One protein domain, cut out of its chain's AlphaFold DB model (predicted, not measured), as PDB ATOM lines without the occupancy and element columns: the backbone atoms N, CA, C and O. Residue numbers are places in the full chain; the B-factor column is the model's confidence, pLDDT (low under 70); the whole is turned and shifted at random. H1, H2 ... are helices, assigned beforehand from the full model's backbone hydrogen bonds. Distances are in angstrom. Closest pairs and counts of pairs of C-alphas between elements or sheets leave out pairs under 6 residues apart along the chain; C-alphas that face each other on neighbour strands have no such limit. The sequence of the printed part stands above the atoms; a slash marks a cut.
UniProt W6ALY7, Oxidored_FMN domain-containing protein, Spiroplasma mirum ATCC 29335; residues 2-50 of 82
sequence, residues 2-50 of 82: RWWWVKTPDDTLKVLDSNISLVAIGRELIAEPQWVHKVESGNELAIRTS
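What this domain is: This is residues 2 to 50 of the 82 residues of the protein "Oxidored_FMN domain-containing protein" of Spiroplasma mirum ATCC 29335 (UniProt W6ALY7). Little regular structure: one short helix, H1, lies toward one end, and two shorter ones, H2 and H3, lie toward the other, strung together by loops. Residues 17 to 26 cross from H1 to H2, and after H3 the last residues, 41 to 50, fold back. The printed part has 49 residues, 19 of them in three named helices, H1, H2, H3 along the chain, with no named strand; the class is all helix. It is compact, with a radius of gyration of the C-alphas of 10.7 A and spans of 27 by 21 by 14 A.

Where its parts are: H1, residues 9 to 16, begins at C-alpha 9 (88.405, 15.946, -10.408) and is 10.7 A long. H2 is residues 27 to 31, and H3 is residues 35 to 40, ending at C-alpha 40 (81.637, 22.968, -7.853).

How they stand to each other: H1 and H3 are close but not clearly touching, the closest C-alphas, of Pro 9 and Val 39, being 7.0 A apart; their lines are about perpendicular, at 83 degrees. H2 and H3 are close but not clearly touching, the closest C-alphas, of Leu 29 and Trp 35, being 6.3 A apart. H1 and H2 are apart. In H1, H2 and H3 every O i to N i+4 pair is within hydrogen-bond range.

The domain as a whole: The C-alphas farthest apart, of Arg 2 and Ser 41, are 30.1 A apart. The printed part has no cut; the link H2 to H3 is tight, H1 to H2 short. Residues 2 to 5 have pLDDT under 70.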
ATOM      1  N   ARG A   2      99.122   0.432  -6.101       38.84
ATOM      2  CA  ARG A   2      99.153   1.780  -6.687       38.84
ATOM      3  C   ARG A   2      98.286   2.662  -5.792       38.84
ATOM      4  O   ARG A   2      97.069   2.565  -5.849       38.84
ATOM      5  N   TRP A   3      98.915   3.427  -4.909       40.41
ATOM      6  CA  TRP A   3      98.219   4.431  -4.111       40.41
ATOM      7  C   TRP A   3      97.615   5.455  -5.079       40.41
ATOM      8  O   TRP A   3      98.333   6.010  -5.911       40.41
ATOM      9  N   TRP A   4      96.294   5.616  -5.033       52.16
ATOM     10  CA  TRP A   4      95.527   6.496  -5.908       52.16
ATOM     11  C   TRP A   4      95.896   7.940  -5.566       52.16
ATOM     12  O   TRP A   4      95.448   8.496  -4.566       52.16
ATOM     13  N   TRP A   5      96.815   8.515  -6.336       66.12
ATOM     14  CA  TRP A   5      97.169   9.925  -6.228       66.12
ATOM     15  C   TRP A   5      96.056  10.710  -6.908       66.12
ATOM     16  O   TRP A   5      96.030  10.800  -8.129       66.12
ATOM     17  N   VAL A   6      95.121  11.218  -6.116       74.56
ATOM     18  CA  VAL A   6      94.042  12.063  -6.621       74.56
ATOM     19  C   VAL A   6      94.595  13.468  -6.803       74.56
ATOM     20  O   VAL A   6      94.966  14.108  -5.817       74.56
ATOM     21  N   LYS A   7      94.710  13.899  -8.062       78.31
ATOM     22  CA  LYS A   7      95.174  15.245  -8.423       78.31
ATOM     23  C   LYS A   7      94.090  16.063  -9.105       78.31
ATOM     24  O   LYS A   7      93.995  17.268  -8.892       78.31
ATOM     25  N   THR A   8      93.278  15.402  -9.925       83.75
ATOM     26  CA  THR A   8      92.221  16.047 -10.703       83.75
ATOM     27  C   THR A   8      90.832  15.613 -10.239       83.75
ATOM     28  O   THR A   8      90.691  14.584  -9.568       83.75
ATOM     29  N   PRO A   9      89.787  16.366 -10.615       84.31
ATOM     30  CA  PRO A   9      88.405  15.946 -10.408       84.31
ATOM     31  C   PRO A   9      88.108  14.588 -11.064       84.31
ATOM     32  O   PRO A   9      87.501  13.724 -10.446       84.31
ATOM     33  N   ASP A  10      88.646  14.304 -12.252       85.81
ATOM     34  CA  ASP A  10      88.522  12.970 -12.862       85.81
ATOM     35  C   ASP A  10      89.116  11.836 -12.013       85.81
ATOM     36  O   ASP A  10      88.642  10.697 -12.057       85.81
ATOM     37  N   ASP A  11      90.176  12.109 -11.246       83.06
ATOM     38  CA  ASP A  11      90.746  11.110 -10.346       83.06
ATOM     39  C   ASP A  11      89.834  10.844  -9.144       83.06
ATOM     40  O   ASP A  11      89.807   9.710  -8.666       83.06
ATOM     41  N   THR A  12      89.061  11.834  -8.672       80.69
ATOM     42  CA  THR A  12      88.069  11.602  -7.608       80.69
ATOM     43  C   THR A  12      86.938  10.715  -8.116       80.69
ATOM     44  O   THR A  12      86.572   9.766  -7.425       80.69
ATOM     45  N   LEU A  13      86.450  10.937  -9.343       83.25
ATOM     46  CA  LEU A  13      85.369  10.147  -9.948       83.25
ATOM     47  C   LEU A  13      85.716   8.654 -10.026       83.25
ATOM     48  O   LEU A  13      84.932   7.810  -9.598       83.25
ATOM     49  N   LYS A  14      86.943   8.321 -10.446       82.12
ATOM     50  CA  LYS A  14      87.419   6.924 -10.497       82.12
ATOM     51  C   LYS A  14      87.448   6.250  -9.121       82.12
ATOM     52  O   LYS A  14      87.302   5.032  -9.023       82.12
ATOM     53  N   VAL A  15      87.685   7.024  -8.062       78.38
ATOM     54  CA  VAL A  15      87.720   6.517  -6.683       78.38
ATOM     55  C   VAL A  15      86.300   6.341  -6.140       78.38
ATOM     56  O   VAL A  15      86.023   5.334  -5.491       78.38
ATOM     57  N   LEU A  16      85.392   7.270  -6.444       79.44
ATOM     58  CA  LEU A  16      83.983   7.192  -6.046       79.44
ATOM     59  C   LEU A  16      83.262   5.999  -6.698       79.44
ATOM     60  O   LEU A  16      82.493   5.314  -6.023       79.44
ATOM     61  N   ASP A  17      83.603   5.664  -7.947       78.56
ATOM     62  CA  ASP A  17      83.098   4.467  -8.645       78.56
ATOM     63  C   ASP A  17      83.463   3.147  -7.937       78.56
ATOM     64  O   ASP A  17      82.854   2.105  -8.180       78.56
ATOM     65  N   SER A  18      84.430   3.174  -7.012       76.94
ATOM     66  CA  SER A  18      84.869   2.008  -6.235       76.94
ATOM     67  C   SER A  18      84.077   1.787  -4.932       76.94
ATOM     68  O   SER A  18      84.586   1.139  -4.017       76.94
ATOM     69  N   ASN A  19      82.840   2.297  -4.832       80.94
ATOM     70  CA  ASN A  19      81.974   2.217  -3.640       80.94
ATOM     71  C   ASN A  19      82.548   2.948  -2.406       80.94
ATOM     72  O   ASN A  19      82.338   2.547  -1.260       80.94
ATOM     73  N   ILE A  20      83.305   4.021  -2.645       80.50
ATOM     74  CA  ILE A  20      83.900   4.864  -1.606       80.50
ATOM     75  C   ILE A  20      83.106   6.167  -1.546       80.50
ATOM     76  O   ILE A  20      82.929   6.830  -2.558       80.50
ATOM     77  N   SER A  21      82.632   6.551  -0.360       81.75
ATOM     78  CA  SER A  21      81.774   7.738  -0.198       81.75
ATOM     79  C   SER A  21      82.541   9.048   0.005       81.75
ATOM     80  O   SER A  21      81.927  10.110   0.029       81.75
ATOM     81  N   LEU A  22      83.862   8.987   0.206       82.38
ATOM     82  CA  LEU A  22      84.691  10.153   0.514       82.38
ATOM     83  C   LEU A  22      86.113   9.993  -0.027       82.38
ATOM     84  O   LEU A  22      86.764   8.974   0.195       82.38
ATOM     85  N   VAL A  23      86.617  11.050  -0.661       84.38
ATOM     86  CA  VAL A  23      87.999  11.145  -1.135       84.38
ATOM     87  C   VAL A  23      88.702  12.258  -0.369       84.38
ATOM     88  O   VAL A  23      88.237  13.394  -0.351       84.38
ATOM     89  N   ALA A  24      89.826  11.935   0.268       83.06
ATOM     90  CA  ALA A  24      90.668  12.924   0.929       83.06
ATOM     91  C   ALA A  24      91.765  13.409  -0.028       83.06
ATOM     92  O   ALA A  24      92.526  12.603  -0.568       83.06
ATOM     93  N   ILE A  25      91.874  14.728  -0.189       85.94
ATOM     94  CA  ILE A  25      92.950  15.390  -0.931       85.94
ATOM     95  C   ILE A  25      93.736  16.297   0.017       85.94
ATOM     96  O   ILE A  25      93.159  17.062   0.778       85.94
ATOM     97  N   GLY A  26      95.063  16.169   0.011       85.31
ATOM     98  CA  GLY A  26      95.954  16.951   0.878       85.31
ATOM     99  C   GLY A  26      96.754  17.979   0.089       85.31
ATOM    100  O   GLY A  26      96.495  19.172   0.167       85.31
ATOM    101  N   ARG A  27      97.713  17.505  -0.714       85.44
ATOM    102  CA  ARG A  27      98.638  18.362  -1.481       85.44
ATOM    103  C   ARG A  27      97.933  19.359  -2.398       85.44
ATOM    104  O   ARG A  27      98.331  20.516  -2.427       85.44
ATOM    105  N   GLU A  28      96.878  18.931  -3.085       87.31
ATOM    106  CA  GLU A  28      96.146  19.813  -4.000       87.31
ATOM    107  C   GLU A  28      95.456  20.966  -3.261       87.31
ATOM    108  O   GLU A  28      95.378  22.055  -3.805       87.31
ATOM    109  N   LEU A  29      95.047  20.786  -1.996       89.19
ATOM    110  CA  LEU A  29      94.498  21.882  -1.184       89.19
ATOM    111  C   LEU A  29      95.564  22.879  -0.719       89.19
ATOM    112  O   LEU A  29      95.243  24.030  -0.444       89.19
ATOM    113  N   ILE A  30      96.826  22.452  -0.625       88.50
ATOM    114  CA  ILE A  30      97.944  23.353  -0.318       88.50
ATOM    115  C   ILE A  30      98.277  24.205  -1.551       88.50
ATOM    116  O   ILE A  30      98.541  25.396  -1.418       88.50
ATOM    117  N   ALA A  31      98.253  23.605  -2.745       88.00
ATOM    118  CA  ALA A  31      98.478  24.319  -4.004       88.00
ATOM    119  C   ALA A  31      97.274  25.187  -4.417       88.00
ATOM    120  O   ALA A  31      97.443  26.254  -5.006       88.00
ATOM    121  N   GLU A  32      96.063  24.735  -4.098       91.62
ATOM    122  CA  GLU A  32      94.805  25.365  -4.468       91.62
ATOM    123  C   GLU A  32      93.790  25.281  -3.308       91.62
ATOM    124  O   GLU A  32      92.975  24.358  -3.239       91.62
ATOM    125  N   PRO A  33      93.770  26.264  -2.391       91.31
ATOM    126  CA  PRO A  33      92.832  26.268  -1.267       91.31
ATOM    127  C   PRO A  33      91.358  26.324  -1.690       91.31
ATOM    128  O   PRO A  33      90.474  25.943  -0.925       91.31
ATOM    129  N   GLN A  34      91.071  26.804  -2.906       92.06
ATOM    130  CA  GLN A  34      89.721  26.893  -3.464       92.06
ATOM    131  C   GLN A  34      89.376  25.711  -4.380       92.06
ATOM    132  O   GLN A  34      88.429  25.806  -5.158       92.06
ATOM    133  N   TRP A  35      90.106  24.594  -4.288       92.62
ATOM    134  CA  TRP A  35      89.965  23.454  -5.200       92.62
ATOM    135  C   TRP A  35      88.514  22.982  -5.297       92.62
ATOM    136  O   TRP A  35      87.954  22.934  -6.387       92.62
ATOM    137  N   VAL A  36      87.873  22.736  -4.149       91.56
ATOM    138  CA  VAL A  36      86.482  22.258  -4.083       91.56
ATOM    139  C   VAL A  36      85.526  23.262  -4.728       91.56
ATOM    140  O   VAL A  36      84.745  22.881  -5.592       91.56
ATOM    141  N   HIS A  37      85.657  24.550  -4.398       93.31
ATOM    142  CA  HIS A  37      84.818  25.604  -4.973       93.31
ATOM    143  C   HIS A  37      84.972  25.711  -6.497       93.31
ATOM    144  O   HIS A  37      83.986  25.918  -7.201       93.31
ATOM    145  N   LYS A  38      86.193  25.551  -7.025       93.88
ATOM    146  CA  LYS A  38      86.456  25.586  -8.472       93.88
ATOM    147  C   LYS A  38      85.839  24.394  -9.195       93.88
ATOM    148  O   LYS A  38      85.335  24.568 -10.303       93.88
ATOM    149  N   VAL A  39      85.846  23.215  -8.574       91.81
ATOM    150  CA  VAL A  39      85.147  22.034  -9.099       91.81
ATOM    151  C   VAL A  39      83.640  22.258  -9.093       91.81
ATOM    152  O   VAL A  39      82.997  22.108 -10.127       91.81
ATOM    153  N   GLU A  40      83.076  22.701  -7.970       91.31
ATOM    154  CA  GLU A  40      81.637  22.968  -7.853       91.31
ATOM    155  C   GLU A  40      81.152  24.037  -8.845       91.31
ATOM    156  O   GLU A  40      80.036  23.950  -9.354       91.31
ATOM    157  N   SER A  41      81.996  25.023  -9.172       94.50
ATOM    158  CA  SER A  41      81.684  26.057 -10.163       94.50
ATOM    159  C   SER A  41      81.960  25.648 -11.617       94.50
ATOM    160  O   SER A  41      81.805  26.479 -12.511       94.50
ATOM    161  N   GLY A  42      82.445  24.427 -11.874       92.12
ATOM    162  CA  GLY A  42      82.838  23.957 -13.209       92.12
ATOM    163  C   GLY A  42      84.084  24.644 -13.791       92.12
ATOM    164  O   GLY A  42      84.316  24.594 -14.997       92.12
ATOM    165  N   ASN A  43      84.893  25.300 -12.955       92.69
ATOM    166  CA  ASN A  43      86.114  26.009 -13.350       92.69
ATOM    167  C   ASN A  43      87.370  25.169 -13.064       92.69
ATOM    168  O   ASN A  43      88.360  25.636 -12.496       92.69
ATOM    169  N   GLU A  44      87.318  23.899 -13.446       90.88
ATOM    170  CA  GLU A  44      88.359  22.916 -13.143       90.88
ATOM    171  C   GLU A  44      89.692  23.244 -13.831       90.88
ATOM    172  O   GLU A  44      90.760  22.993 -13.281       90.88
ATOM    173  N   LEU A  45      89.647  23.892 -15.000       90.44
ATOM    174  CA  LEU A  45      90.839  24.321 -15.743       90.44
ATOM    175  C   LEU A  45      91.660  25.392 -15.006       90.44
ATOM    176  O   LEU A  45      92.833  25.583 -15.316       90.44
ATOM    177  N   ALA A  46      91.054  26.095 -14.047       90.31
ATOM    178  CA  ALA A  46      91.732  27.093 -13.225       90.31
ATOM    179  C   ALA A  46      92.337  26.511 -11.937       90.31
ATOM    180  O   ALA A  46      92.844  27.276 -11.108       90.31
ATOM    181  N   ILE A  47      92.249  25.194 -11.725       90.62
ATOM    182  CA  ILE A  47      92.855  24.519 -10.577       90.62
ATOM    183  C   ILE A  47      94.371  24.490 -10.756       90.62
ATOM    184  O   ILE A  47      94.900  23.947 -11.729       90.62
ATOM    185  N   ARG A  48      95.085  25.067  -9.790       89.56
ATOM    186  CA  ARG A  48      96.547  25.020  -9.740       89.56
ATOM    187  C   ARG A  48      96.992  23.656  -9.200       89.56
ATOM    188  O   ARG A  48      96.482  23.195  -8.188       89.56
ATOM    189  N   THR A  49      97.966  23.030  -9.862       85.62
ATOM    190  CA  THR A  49      98.600  21.760  -9.424       85.62
ATOM    191  C   THR A  49     100.093  21.928  -9.086       85.62
ATOM    192  O   THR A  49     100.801  20.962  -8.780       85.62
ATOM    193  N   SER A  50     100.561  23.179  -9.126       85.50
ATOM    194  CA  SER A  50     101.905  23.631  -8.771       85.50
ATOM    195  C   SER A  50     101.799  24.871  -7.885       85.50
ATOM    196  O   SER A  50     100.868  25.664  -8.030       85.50
TER     197      SER A  50